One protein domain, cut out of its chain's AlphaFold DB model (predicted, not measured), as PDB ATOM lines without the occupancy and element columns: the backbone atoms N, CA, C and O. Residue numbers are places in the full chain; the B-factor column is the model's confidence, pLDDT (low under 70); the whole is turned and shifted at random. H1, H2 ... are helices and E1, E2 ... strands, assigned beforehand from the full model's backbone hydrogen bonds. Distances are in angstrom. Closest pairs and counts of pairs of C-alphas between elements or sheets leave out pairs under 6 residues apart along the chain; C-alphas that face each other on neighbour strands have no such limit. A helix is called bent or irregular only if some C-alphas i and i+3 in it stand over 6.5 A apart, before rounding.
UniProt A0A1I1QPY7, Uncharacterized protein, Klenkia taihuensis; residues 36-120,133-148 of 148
ATOM      1  N   PRO A  36     130.641 151.813 181.479       79.94
ATOM      2  CA  PRO A  36     129.869 151.832 182.711       79.94
ATOM      3  C   PRO A  36     130.057 150.542 183.522       79.94
ATOM      4  O   PRO A  36     130.154 149.441 182.971       79.94
ATOM      5  N   ALA A  37     130.104 150.673 184.849       77.25
ATOM      6  CA  ALA A  37     130.420 149.565 185.749       77.25
ATOM      7  C   ALA A  37     129.434 148.389 185.633       77.25
ATOM      8  O   ALA A  37     129.835 147.236 185.775       77.25
ATOM      9  N   ASP A  38     128.162 148.661 185.348       79.62
ATOM     10  CA  ASP A  38     127.113 147.660 185.150       79.62
ATOM     11  C   ASP A  38     127.302 146.859 183.855       79.62
ATOM     12  O   ASP A  38     127.112 145.639 183.846       79.62
ATOM     13  N   VAL A  39     127.743 147.517 182.780       84.75
ATOM     14  CA  VAL A  39     128.084 146.855 181.516       84.75
ATOM     15  C   VAL A  39     129.347 146.020 181.707       84.75
ATOM     16  O   VAL A  39     129.354 144.822 181.413       84.75
ATOM     17  N   ALA A  40     130.385 146.608 182.307       83.25
ATOM     18  CA  ALA A  40     131.631 145.920 182.613       83.25
ATOM     19  C   ALA A  40     131.396 144.687 183.502       83.25
ATOM     20  O   ALA A  40     132.008 143.642 183.275       83.25
ATOM     21  N   ALA A  41     130.484 144.772 184.476       84.25
ATOM     22  CA  ALA A  41     130.115 143.680 185.374       84.25
ATOM     23  C   ALA A  41     129.529 142.462 184.637       84.25
ATOM     24  O   ALA A  41     129.776 141.338 185.071       84.25
ATOM     25  N   ARG A  42     128.862 142.648 183.493       87.25
ATOM     26  CA  ARG A  42     128.205 141.583 182.706       87.25
ATOM     27  C   ARG A  42     129.103 140.898 181.674       87.25
ATOM     28  O   ARG A  42     128.657 139.992 180.974       87.25
ATOM     29  N   ARG A  43     130.359 141.320 181.526       90.88
ATOM     30  CA  ARG A  43     131.256 140.781 180.493       90.88
ATOM     31  C   ARG A  43     131.738 139.359 180.792       90.88
ATOM     32  O   ARG A  43     131.792 138.920 181.936       90.88
ATOM     33  N   TRP A  44     132.167 138.645 179.763       95.94
ATOM     34  CA  TRP A  44     132.924 137.410 179.948       95.94
ATOM     35  C   TRP A  44     134.332 137.705 180.468       95.94
ATOM     36  O   TRP A  44     134.952 138.695 180.074       95.94
ATOM     37  N   ARG A  45     134.830 136.871 181.383       95.62
ATOM     38  CA  ARG A  45     136.224 136.896 181.849       95.62
ATOM     39  C   ARG A  45     136.851 135.587 181.433       95.62
ATOM     40  O   ARG A  45     136.220 134.554 181.604       95.62
ATOM     41  N   ALA A  46     138.060 135.646 180.903       95.94
ATOM     42  CA  ALA A  46     138.721 134.487 180.333       95.94
ATOM     43  C   ALA A  46     140.131 134.325 180.890       95.94
ATOM     44  O   ALA A  46     140.807 135.310 181.198       95.94
ATOM     45  N   VAL A  47     140.576 133.076 180.965       97.38
ATOM     46  CA  VAL A  47     141.986 132.704 181.061       97.38
ATOM     47  C   VAL A  47     142.284 131.673 179.982       97.38
ATOM     48  O   VAL A  47     141.496 130.758 179.759       97.38
ATOM     49  N   THR A  48     143.422 131.808 179.311       97.75
ATOM     50  CA  THR A  48     143.939 130.754 178.433       97.75
ATOM     51  C   THR A  48     144.665 129.726 179.286       97.75
ATOM     52  O   THR A  48     145.569 130.098 180.032       97.75
ATOM     53  N   VAL A  49     144.287 128.461 179.179       97.94
ATOM     54  CA  VAL A  49     144.927 127.309 179.814       97.94
ATOM     55  C   VAL A  49     145.683 126.543 178.735       97.94
ATOM     56  O   VAL A  49     145.099 126.189 177.716       97.94
ATOM     57  N   PHE A  50     146.965 126.274 178.945       97.19
ATOM     58  CA  PHE A  50     147.884 125.633 178.008       97.19
ATOM     59  C   PHE A  50     147.685 124.110 177.954       97.19
ATOM     60  O   PHE A  50     148.625 123.331 178.082       97.19
ATOM     61  N   ARG A  51     146.421 123.696 177.816       95.94
ATOM     62  CA  ARG A  51     145.951 122.318 177.672       95.94
ATOM     63  C   ARG A  51     144.816 122.295 176.644       95.94
ATOM     64  O   ARG A  51     143.881 123.094 176.748       95.94
ATOM     65  N   ASP A  52     144.890 121.394 175.670       94.56
ATOM     66  CA  ASP A  52     143.837 121.204 174.657       94.56
ATOM     67  C   ASP A  52     142.713 120.275 175.153       94.56
ATOM     68  O   ASP A  52     141.587 120.333 174.671       94.56
ATOM     69  N   ASP A  53     143.005 119.441 176.153       94.62
ATOM     70  CA  ASP A  53     142.108 118.459 176.770       94.62
ATOM     71  C   ASP A  53     141.439 118.989 178.052       94.62
ATOM     72  O   ASP A  53     141.043 118.216 178.928       94.62
ATOM     73  N   LEU A  54     141.344 120.315 178.209       97.31
ATOM     74  CA  LEU A  54     140.765 120.907 179.411       97.31
ATOM     75  C   LEU A  54     139.284 120.524 179.531       97.31
ATOM     76  O   LEU A  54     138.454 120.929 178.721       97.31
ATOM     77  N   ALA A  55     138.952 119.808 180.599       95.62
ATOM     78  CA  ALA A  55     137.591 119.445 180.959       95.62
ATOM     79  C   ALA A  55     137.365 119.663 182.459       95.62
ATOM     80  O   ALA A  55     138.317 119.695 183.242       95.62
ATOM     81  N   GLY A  56     136.098 119.837 182.841       92.88
ATOM     82  CA  GLY A  56     135.696 119.926 184.243       92.88
ATOM     83  C   GLY A  56     135.779 118.574 184.973       92.88
ATOM     84  O   GLY A  56     136.058 117.550 184.346       92.88
ATOM     85  N   PRO A  57     135.489 118.544 186.284       95.50
ATOM     86  CA  PRO A  57     134.942 119.639 187.096       95.50
ATOM     87  C   PRO A  57     135.942 120.771 187.367       95.50
ATOM     88  O   PRO A  57     137.154 120.587 187.273       95.50
ATOM     89  N   PHE A  58     135.427 121.946 187.737       97.44
ATOM     90  CA  PHE A  58     136.239 123.112 188.104       97.44
ATOM     91  C   PHE A  58     135.869 123.588 189.516       97.44
ATOM     92  O   PHE A  58     135.159 124.589 189.651       97.44
ATOM     93  N   PRO A  59     136.367 122.925 190.581       97.62
ATOM     94  CA  PRO A  59     135.927 123.190 191.955       97.62
ATOM     95  C   PRO A  59     136.042 124.661 192.385       97.62
ATOM     96  O   PRO A  59     135.172 125.187 193.072       97.62
ATOM     97  N   GLU A  60     137.089 125.358 191.935       97.88
ATOM     98  CA  GLU A  60     137.309 126.782 192.220       97.88
ATOM     99  C   GLU A  60     136.227 127.698 191.629       97.88
ATOM    100  O   GLU A  60     135.920 128.741 192.208       97.88
ATOM    101  N   LEU A  61     135.658 127.330 190.476       98.19
ATOM    102  CA  LEU A  61     134.561 128.058 189.837       98.19
ATOM    103  C   LEU A  61     133.207 127.629 190.405       98.19
ATOM    104  O   LEU A  61     132.371 128.484 190.679       98.19
ATOM    105  N   GLU A  62     133.012 126.331 190.638       97.75
ATOM    106  CA  GLU A  62     131.792 125.775 191.240       97.75
ATOM    107  C   GLU A  62     131.518 126.370 192.630       97.75
ATOM    108  O   GLU A  62     130.375 126.685 192.963       97.75
ATOM    109  N   ALA A  63     132.573 126.633 193.410       97.69
ATOM    110  CA  ALA A  63     132.482 127.282 194.717       97.69
ATOM    111  C   ALA A  63     131.902 128.711 194.674       97.69
ATOM    112  O   ALA A  63     131.475 129.229 195.707       97.69
ATOM    113  N   LEU A  64     131.873 129.369 193.507       97.06
ATOM    114  CA  LEU A  64     131.284 130.705 193.365       97.06
ATOM    115  C   LEU A  64     129.753 130.678 193.315       97.06
ATOM    116  O   LEU A  64     129.134 131.715 193.575       97.06
ATOM    117  N   GLY A  65     129.155 129.513 193.067       96.06
ATOM    118  CA  GLY A  65     127.715 129.303 193.094       96.06
ATOM    119  C   GLY A  65     127.084 129.086 191.714       96.06
ATOM    120  O   GLY A  65     127.735 129.236 190.679       96.06
ATOM    121  N   PRO A  66     125.792 128.720 191.698       94.38
ATOM    122  CA  PRO A  66     125.078 128.303 190.488       94.38
ATOM    123  C   PRO A  66     124.724 129.460 189.543       94.38
ATOM    124  O   PRO A  66     124.234 129.228 188.444       94.38
ATOM    125  N   ASP A  67     124.939 130.708 189.960       95.00
ATOM    126  CA  ASP A  67     124.747 131.906 189.143       95.00
ATOM    127  C   ASP A  67     125.899 132.146 188.152       95.00
ATOM    128  O   ASP A  67     125.819 133.069 187.339       95.00
ATOM    129  N   LEU A  68     126.968 131.346 188.220       97.25
ATOM    130  CA  LEU A  68     128.113 131.424 187.325       97.25
ATOM    131  C   LEU A  68     127.919 130.553 186.075       97.25
ATOM    132  O   LEU A  68     127.873 129.330 186.140       97.25
ATOM    133  N   GLU A  69     127.919 131.198 184.915       97.44
ATOM    134  CA  GLU A  69     128.018 130.548 183.613       97.44
ATOM    135  C   GLU A  69     129.494 130.323 183.253       97.44
ATOM    136  O   GLU A  69     130.312 131.248 183.344       97.44
ATOM    137  N   VAL A  70     129.831 129.106 182.814       98.00
ATOM    138  CA  VAL A  70     131.185 128.704 182.406       98.00
ATOM    139  C   VAL A  70     131.171 128.198 180.965       98.00
ATOM    140  O   VAL A  70     130.286 127.437 180.577       98.00
ATOM    141  N   ARG A  71     132.164 128.600 180.164       97.62
ATOM    142  CA  ARG A  71     132.330 128.146 178.772       97.62
ATOM    143  C   ARG A  71     133.785 127.791 178.479       97.62
ATOM    144  O   ARG A  71     134.692 128.473 178.944       97.62
ATOM    145  N   LEU A  72     133.993 126.769 177.655       97.94
ATOM    146  CA  LEU A  72     135.296 126.383 177.108       97.94
ATOM    147  C   LEU A  72     135.324 126.632 175.600       97.94
ATOM    148  O   LEU A  72     134.334 126.365 174.919       97.94
ATOM    149  N   GLN A  73     136.442 127.133 175.080       97.00
ATOM    150  CA  GLN A  73     136.694 127.236 173.640       97.00
ATOM    151  C   GLN A  73     138.173 127.025 173.323       97.00
ATOM    152  O   GLN A  73     139.004 127.355 174.162       97.00
ATOM    153  N   PRO A  74     138.532 126.549 172.121       97.44
ATOM    154  CA  PRO A  74     139.921 126.562 171.680       97.44
ATOM    155  C   PRO A  74     140.510 127.974 171.755       97.44
ATOM    156  O   PRO A  74     139.887 128.941 171.313       97.44
ATOM    157  N   ALA A  75     141.711 128.089 172.309       95.81
ATOM    158  CA  ALA A  75     142.401 129.358 172.432       95.81
ATOM    159  C   ALA A  75     142.940 129.831 171.072       95.81
ATOM    160  O   ALA A  75     143.468 129.027 170.291       95.81
ATOM    161  N   PRO A  76     142.910 131.146 170.794       91.81
ATOM    162  CA  PRO A  76     143.493 131.706 169.585       91.81
ATOM    163  C   PRO A  76     144.971 131.336 169.422       91.81
ATOM    164  O   PRO A  76     145.773 131.430 170.361       91.81
ATOM    165  N   GLY A  77     145.332 130.961 168.194       92.19
ATOM    166  CA  GLY A  77     146.695 130.570 167.837       92.19
ATOM    167  C   GLY A  77     147.101 129.177 168.323       92.19
ATOM    168  O   GLY A  77     148.294 128.922 168.415       92.19
ATOM    169  N   GLY A  78     146.143 128.304 168.664       90.31
ATOM    170  CA  GLY A  78     146.430 126.927 169.084       90.31
ATOM    171  C   GLY A  78     147.178 126.853 170.417       90.31
ATOM    172  O   GLY A  78     148.064 126.026 170.588       90.31
ATOM    173  N   ARG A  79     146.874 127.771 171.345       93.38
ATOM    174  CA  ARG A  79     147.572 127.909 172.638       93.38
ATOM    175  C   ARG A  79     146.836 127.222 173.794       93.38
ATOM    176  O   ARG A  79     146.886 127.716 174.921       93.38
ATOM    177  N   GLY A  80     146.135 126.127 173.513       96.81
ATOM    178  CA  GLY A  80     145.307 125.414 174.482       96.81
ATOM    179  C   GLY A  80     143.832 125.810 174.425       96.81
ATOM    180  O   GLY A  80     143.274 126.051 173.355       96.81
ATOM    181  N   THR A  81     143.206 125.923 175.595       98.44
ATOM    182  CA  THR A  81     141.771 126.185 175.773       98.44
ATOM    183  C   THR A  81     141.553 127.487 176.539       98.44
ATOM    184  O   THR A  81     142.158 127.723 177.579       98.44
ATOM    185  N   GLU A  82     140.664 128.351 176.072       98.12
ATOM    186  CA  GLU A  82     140.148 129.467 176.854       98.12
ATOM    187  C   GLU A  82     138.985 129.017 177.743       98.12
ATOM    188  O   GLU A  82     137.962 128.519 177.270       98.12
ATOM    189  N   LEU A  83     139.152 129.235 179.048       98.44
ATOM    190  CA  LEU A  83     138.141 129.031 180.075       98.44
ATOM    191  C   LEU A  83     137.513 130.376 180.429       98.44
ATOM    192  O   LEU A  83     138.178 131.280 180.940       98.44
ATOM    193  N   TYR A  84     136.220 130.484 180.156       98.19
ATOM    194  CA  TYR A  84     135.416 131.679 180.330       98.19
ATOM    195  C   TYR A  84     134.473 131.541 181.523       98.19
ATOM    196  O   TYR A  84     133.870 130.490 181.714       98.19
ATOM    197  N   GLY A  85     134.282 132.629 182.268       97.69
ATOM    198  CA  GLY A  85     133.285 132.735 183.329       97.69
ATOM    199  C   GLY A  85     132.528 134.063 183.293       97.69
ATOM    200  O   GLY A  85     133.099 135.116 182.976       97.69
ATOM    201  N   ARG A  86     131.237 134.022 183.629       96.69
ATOM    202  CA  ARG A  86     130.361 135.196 183.747       96.69
ATOM    203  C   ARG A  86     129.209 134.907 184.710       96.69
ATOM    204  O   ARG A  86     128.553 133.889 184.573       96.69
ATOM    205  N   PHE A  87     128.910 135.824 185.628       96.56
ATOM    206  CA  PHE A  87     127.690 135.722 186.438       96.56
ATOM    207  C   PHE A  87     126.447 136.146 185.653       96.56
ATOM    208  O   PHE A  87     126.492 137.110 184.883       96.56
ATOM    209  N   HIS A  88     125.322 135.487 185.911       92.44
ATOM    210  CA  HIS A  88     124.013 135.988 185.515       92.44
ATOM    211  C   HIS A  88     123.694 137.306 186.249       92.44
ATOM    212  O   HIS A  88     123.931 137.454 187.447       92.44
ATOM    213  N   GLY A  89     123.142 138.286 185.526       89.19
ATOM    214  CA  GLY A  89     122.813 139.605 186.081       89.19
ATOM    215  C   GLY A  89     124.020 140.542 186.230       89.19
ATOM    216  O   GLY A  89     124.992 140.453 185.485       89.19
ATOM    217  N   THR A  90     123.932 141.499 187.159       88.81
ATOM    218  CA  THR A  90     124.985 142.498 187.415       88.81
ATOM    219  C   THR A  90     125.639 142.229 188.775       88.81
ATOM    220  O   THR A  90     125.143 142.718 189.791       88.81
ATOM    221  N   PRO A  91     126.732 141.449 188.835       91.25
ATOM    222  CA  PRO A  91     127.427 141.175 190.089       91.25
ATOM    223  C   PRO A  91     128.151 142.420 190.624       91.25
ATOM    224  O   PRO A  91     128.598 143.282 189.864       91.25
ATOM    225  N   GLY A  92     128.333 142.477 191.944       88.94
ATOM    226  CA  GLY A  92     129.189 143.475 192.587       88.94
ATOM    227  C   GLY A  92     130.680 143.270 192.278       88.94
ATOM    228  O   GLY A  92     131.118 142.180 191.904       88.94
ATOM    229  N   ALA A  93     131.485 144.317 192.477       86.06
ATOM    230  CA  ALA A  93     132.919 144.310 192.164       86.06
ATOM    231  C   ALA A  93     133.711 143.210 192.902       86.06
ATOM    232  O   ALA A  93     134.609 142.606 192.314       86.06
ATOM    233  N   ASP A  94     133.357 142.911 194.156       86.94
ATOM    234  CA  ASP A  94     134.022 141.868 194.947       86.94
ATOM    235  C   ASP A  94     133.831 140.472 194.338       86.94
ATOM    236  O   ASP A  94     134.806 139.734 194.186       86.94
ATOM    237  N   ARG A  95     132.610 140.156 193.879       93.06
ATOM    238  CA  ARG A  95     132.289 138.903 193.172       93.06
ATOM    239  C   ARG A  95     133.060 138.794 191.859       93.06
ATOM    240  O   ARG A  95     133.575 137.733 191.523       93.06
ATOM    241  N   ILE A  96     133.215 139.900 191.129       92.25
ATOM    242  CA  ILE A  96     134.059 139.933 189.924       92.25
ATOM    243  C   ILE A  96     135.533 139.672 190.254       92.25
ATOM    244  O   ILE A  96     136.219 138.967 189.511       92.25
ATOM    245  N   GLY A  97     136.030 140.220 191.364       90.44
ATOM    246  CA  GLY A  97     137.372 139.928 191.859       90.44
ATOM    247  C   GLY A  97     137.562 138.453 192.220       90.44
ATOM    248  O   GLY A  97     138.578 137.859 191.865       90.44
ATOM    249  N   GLU A  98     136.566 137.848 192.863       94.69
ATOM    250  CA  GLU A  98     136.542 136.418 193.185       94.69
ATOM    251  C   GLU A  98     136.536 135.542 191.934       94.69
ATOM    252  O   GLU A  98     137.327 134.605 191.863       94.69
ATOM    253  N   LEU A  99     135.752 135.902 190.913       96.00
ATOM    254  CA  LEU A  99     135.755 135.224 189.617       96.00
ATOM    255  C   LEU A  99     137.136 135.252 188.955       96.00
ATOM    256  O   LEU A  99     137.636 134.219 188.515       96.00
ATOM    257  N   ARG A 100     137.798 136.416 188.911       95.75
ATOM    258  CA  ARG A 100     139.164 136.504 188.366       95.75
ATOM    259  C   ARG A 100     140.142 135.633 189.146       95.75
ATOM    260  O   ARG A 100     140.981 134.970 188.539       95.75
ATOM    261  N   ALA A 101     140.050 135.642 190.474       94.81
ATOM    262  CA  ALA A 101     140.913 134.831 191.319       94.81
ATOM    263  C   ALA A 101     140.673 133.329 191.087       94.81
ATOM    264  O   ALA A 101     141.634 132.587 190.907       94.81
ATOM    265  N   ALA A 102     139.414 132.893 191.013       97.19
ATOM    266  CA  ALA A 102     139.041 131.504 190.759       97.19
ATOM    267  C   ALA A 102     139.488 131.012 189.374       97.19
ATOM    268  O   ALA A 102     140.066 129.931 189.269       97.19
ATOM    269  N   LEU A 103     139.325 131.824 188.321       97.81
ATOM    270  CA  LEU A 103     139.835 131.505 186.980       97.81
ATOM    271  C   LEU A 103     141.358 131.305 186.992       97.81
ATOM    272  O   LEU A 103     141.862 130.327 186.447       97.81
ATOM    273  N   ARG A 104     142.106 132.193 187.662       96.56
ATOM    274  CA  ARG A 104     143.568 132.068 187.783       96.56
ATOM    275  C   ARG A 104     143.984 130.829 188.572       96.56
ATOM    276  O   ARG A 104     144.913 130.153 188.146       96.56
ATOM    277  N   ARG A 105     143.311 130.520 189.686       97.31
ATOM    278  CA  ARG A 105     143.585 129.298 190.463       97.31
ATOM    279  C   ARG A 105     143.293 128.045 189.645       97.31
ATOM    280  O   ARG A 105     144.129 127.156 189.606       97.31
ATOM    281  N   THR A 106     142.177 128.025 188.917       98.19
ATOM    282  CA  THR A 106     141.825 126.919 188.013       98.19
ATOM    283  C   THR A 106     142.895 126.713 186.945       98.19
ATOM    284  O   THR A 106     143.331 125.587 186.739       98.19
ATOM    285  N   LYS A 107     143.384 127.792 186.313       97.81
ATOM    286  CA  LYS A 107     144.499 127.721 185.355       97.81
ATOM    287  C   LYS A 107     145.754 127.115 185.988       97.81
ATOM    288  O   LYS A 107     146.327 126.202 185.413       97.81
ATOM    289  N   GLN A 108     146.166 127.593 187.163       97.44
ATOM    290  CA  GLN A 108     147.377 127.096 187.828       97.44
ATOM    291  C   GLN A 108     147.251 125.620 188.226       97.44
ATOM    292  O   GLN A 108     148.150 124.837 187.943       97.44
ATOM    293  N   LEU A 109     146.105 125.213 188.779       97.50
ATOM    294  CA  LEU A 109     145.829 123.807 189.079       97.50
ATOM    295  C   LEU A 109     145.842 122.942 187.813       97.50
ATOM    296  O   LEU A 109     146.412 121.858 187.827       97.50
ATOM    297  N   ALA A 110     145.254 123.417 186.715       97.38
ATOM    298  CA  ALA A 110     145.198 122.667 185.465       97.38
ATOM    299  C   ALA A 110     146.556 122.556 184.747       97.38
ATOM    300  O   ALA A 110     146.772 121.586 184.027       97.38
ATOM    301  N   GLU A 111     147.440 123.546 184.897       96.50
ATOM    302  CA  GLU A 111     148.744 123.590 184.213       96.50
ATOM    303  C   GLU A 111     149.893 123.039 185.052       96.50
ATOM    304  O   GLU A 111     150.815 122.438 184.510       96.50
ATOM    305  N   VAL A 112     149.859 123.278 186.361       97.19
ATOM    306  CA  VAL A 112     150.974 123.017 187.283       97.19
ATOM    307  C   VAL A 112     150.573 122.034 188.385       97.19
ATOM    308  O   VAL A 112     151.430 121.346 188.925       97.19
ATOM    309  N   GLY A 113     149.283 121.937 188.719       96.31
ATOM    310  CA  GLY A 113     148.796 121.132 189.847       96.31
ATOM    311  C   GLY A 113     148.871 121.844 191.200       96.31
ATOM    312  O   GLY A 113     148.421 121.300 192.205       96.31
ATOM    313  N   GLU A 114     149.379 123.077 191.236       95.44
ATOM    314  CA  GLU A 114     149.573 123.863 192.455       95.44
ATOM    315  C   GLU A 114     149.035 125.285 192.284       95.44
ATOM    316  O   GLU A 114     148.887 125.778 191.168       95.44
ATOM    317  N   VAL A 115     148.746 125.963 193.398       94.81
ATOM    318  CA  VAL A 115     148.339 127.375 193.404       94.81
ATOM    319  C   VAL A 115     149.412 128.204 194.095       94.81
ATOM    320  O   VAL A 115     149.647 128.045 195.293       94.81
ATOM    321  N   LEU A 116     149.997 129.151 193.366       89.00
ATOM    322  CA  LEU A 116     150.917 130.136 193.910       89.00
ATOM    323  C   LEU A 116     150.183 131.051 194.895       89.00
ATOM    324  O   LEU A 116     149.210 131.729 194.545       89.00
ATOM    325  N   ARG A 117     150.694 131.105 196.124       83.69
ATOM    326  CA  ARG A 117     150.253 132.036 197.160       83.69
ATOM    327  C   ARG A 117     151.401 132.963 197.516       83.69
ATOM    328  O   ARG A 117     152.515 132.518 197.770       83.69
ATOM    329  N   VAL A 118     151.112 134.259 197.511       75.69
ATOM    330  CA  VAL A 118     152.012 135.269 198.061       75.69
ATOM    331  C   VAL A 118     151.502 135.570 199.456       75.69
ATOM    332  O   VAL A 118     150.562 136.347 199.624       75.69
ATOM    333  N   ASP A 119     152.090 134.910 200.446       71.25
ATOM    334  CA  ASP A 119     151.802 135.229 201.834       71.25
ATOM    335  C   ASP A 119     152.510 136.543 202.203       71.25
ATOM    336  O   ASP A 119     153.669 136.755 201.822       71.25
ATOM    337  N   PRO A 120     151.837 137.463 202.916       64.25
ATOM    338  CA  PRO A 120     152.473 138.689 203.370       64.25
ATOM    339  C   PRO A 120     153.669 138.333 204.259       64.25
ATOM    340  O   PRO A 120     153.502 137.660 205.269       64.25
ATOM    341  N   ALA A 133     148.090 148.969 208.654       82.75
ATOM    342  CA  ALA A 133     146.784 148.357 208.421       82.75
ATOM    343  C   ALA A 133     146.279 148.578 206.982       82.75
ATOM    344  O   ALA A 133     145.710 147.674 206.373       82.75
ATOM    345  N   ALA A 134     146.515 149.765 206.409       83.38
ATOM    346  CA  ALA A 134     146.170 150.040 205.014       83.38
ATOM    347  C   ALA A 134     146.973 149.165 204.032       83.38
ATOM    348  O   ALA A 134     146.395 148.612 203.096       83.38
ATOM    349  N   LEU A 135     148.282 148.999 204.261       82.12
ATOM    350  CA  LEU A 135     149.140 148.131 203.450       82.12
ATOM    351  C   LEU A 135     148.722 146.658 203.550       82.12
ATOM    352  O   LEU A 135     148.628 145.979 202.531       82.12
ATOM    353  N   GLU A 136     148.445 146.171 204.759       79.94
ATOM    354  CA  GLU A 136     147.974 144.801 204.991       79.94
ATOM    355  C   GLU A 136     146.641 144.542 204.277       79.94
ATOM    356  O   GLU A 136     146.481 143.520 203.607       79.94
ATOM    357  N   GLY A 137     145.712 145.500 204.335       80.56
ATOM    358  CA  GLY A 137     144.450 145.432 203.599       80.56
ATOM    359  C   GLY A 137     144.641 145.400 202.078       80.56
ATOM    360  O   GLY A 137     143.988 144.610 201.392       80.56
ATOM    361  N   ALA A 138     145.556 146.214 201.544       80.62
ATOM    362  CA  ALA A 138     145.884 146.213 200.119       80.62
ATOM    363  C   ALA A 138     146.501 144.874 199.679       80.62
ATOM    364  O   ALA A 138     146.056 144.286 198.692       80.62
ATOM    365  N   ALA A 139     147.453 144.345 200.454       76.19
ATOM    366  CA  ALA A 139     148.080 143.051 200.197       76.19
ATOM    367  C   ALA A 139     147.058 141.900 200.218       76.19
ATOM    368  O   ALA A 139     147.073 141.040 199.341       76.19
ATOM    369  N   ALA A 140     146.109 141.918 201.159       77.25
ATOM    370  CA  ALA A 140     145.046 140.917 201.230       77.25
ATOM    371  C   ALA A 140     144.086 140.961 200.022       77.25
ATOM    372  O   ALA A 140     143.499 139.941 199.650       77.25
ATOM    373  N   ARG A 141     143.912 142.130 199.392       76.50
ATOM    374  CA  ARG A 141     142.997 142.335 198.255       76.50
ATOM    375  C   ARG A 141     143.656 142.097 196.889       76.50
ATOM    376  O   ARG A 141     142.961 141.709 195.945       76.50
ATOM    377  N   ALA A 142     144.975 142.253 196.800       74.75
ATOM    378  CA  ALA A 142     145.788 142.112 195.588       74.75
ATOM    379  C   ALA A 142     145.447 140.889 194.700       74.75
ATOM    380  O   ALA A 142     145.247 141.067 193.488       74.75
ATOM    381  N   PRO A 143     145.243 139.665 195.242       74.75
ATOM    382  CA  PRO A 143     144.940 138.494 194.413       74.75
ATOM    383  C   PRO A 143     143.657 138.632 193.574       74.75
ATOM    384  O   PRO A 143     143.587 138.133 192.446       74.75
ATOM    385  N   LYS A 144     142.642 139.340 194.096       77.50
ATOM    386  CA  LYS A 144     141.356 139.571 193.413       77.50
ATOM    387  C   LYS A 144     141.481 140.581 192.272       77.50
ATOM    388  O   LYS A 144     140.708 140.559 191.307       77.50
ATOM    389  N   GLU A 145     142.447 141.478 192.359       70.25
ATOM    390  CA  GLU A 145     142.626 142.573 191.409       70.25
ATOM    391  C   GLU A 145     143.629 142.224 190.305       70.25
ATOM    392  O   GLU A 145     143.479 142.682 189.177       70.25
ATOM    393  N   GLY A 146     144.551 141.288 190.559       60.81
ATOM    394  CA  GLY A 146     145.626 140.971 189.610       60.81
ATOM    395  C   GLY A 146     146.683 142.063 189.537       60.81
ATOM    396  O   GLY A 146     147.308 142.240 188.499       60.81
ATOM    397  N   VAL A 147     146.830 142.798 190.630       57.56
ATOM    398  CA  VAL A 147     147.878 143.785 190.852       57.56
ATOM    399  C   VAL A 147     148.769 143.219 191.950       57.56
ATOM    400  O   VAL A 147     148.259 142.721 192.952       57.56
ATOM    401  N   LEU A 148     150.076 143.237 191.718       42.66
ATOM    402  CA  LEU A 148     151.108 143.135 192.744       42.66
ATOM    403  C   LEU A 148     151.869 144.457 192.720       42.66
ATOM    404  O   LEU A 148     152.137 144.933 191.591       42.66
TER     405      LEU A 148
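AT A GLANCE: This is residues 36 to 120 and 133 to 148 of the 148 residues of an uncharacterized protein of Klenkia taihuensis (UniProt A0A1I1QPY7). A small three-stranded sheet is covered on one face by the long helix H3, which runs along the strands. H4 meets H3 through its last residues, 143 to 145, and extends away from the sheet. The 101 printed residues hold four named helices and three named strands, in the order H1 E1 H2 E2 E3 H3 H4; the sheet, E1 - E3 - E2, is antiparallel, and the class is mixed. The whole is compact, with a radius of gyration of the C-alphas of 14.3 A and spans of 44 by 32 by 25 A.

IN THESE COORDINATES: The strands are E1, residues 45 to 49; E2, residues 68 to 74, 20.2 A long; and E3, residues 81 to 87, 20.1 A. H3, residues 93 to 111, measures 27.3 A from C-alpha 93 at (132.919, 144.310, 192.164). H1 is residues 37 to 41, H2 59 to 62, and H4 133 to 145, 18.4 A, ending at (142.626, 142.573, 191.409). H4 is irregular: C-alphas 140 and 143 are 7.2 A apart.

HOW THE PARTS SIT: N 47 and O 83 of E1 and E3 are 3.0 A apart, within hydrogen-bond range; in the hairpin E2 and E3, N 71 and O 84 are 3.0 A apart. H3 lies over E1 and E3 at a height over the sheet of 8.6 A, making two layers, a sheet with a helix on one face. E1, H2, E2 form a split strand-helix-strand unit, E3 between its parallel strands, with a right-handed crossover. H2 only grazes the sheet; it touches H3, closest C-alphas Glu 60 and Ala 102, 5.2 A. H4 touches H3, closest C-alphas Lys 144 and Gly 97, 4.3 A, at a steep tilt of 62 degrees. H1 is close to H3 but not clearly touching, closest C-alphas Ala 41 and Ile 96, 7.1 A. Each O i to N i+4 pair is within range in H1 and H3, 6 of 9 in H4; H2 is too short for one.

THE WHOLE: The farthest C-alphas, Gly 78 and Ala 133, are 44.8 A apart. Residues 121 to 132 are not printed; C-alphas 120 and 133 are 12.3 A apart across the cut. Of the links printed whole, none is long. Residue 120 and residues 146 to 148 have pLDDT under 70.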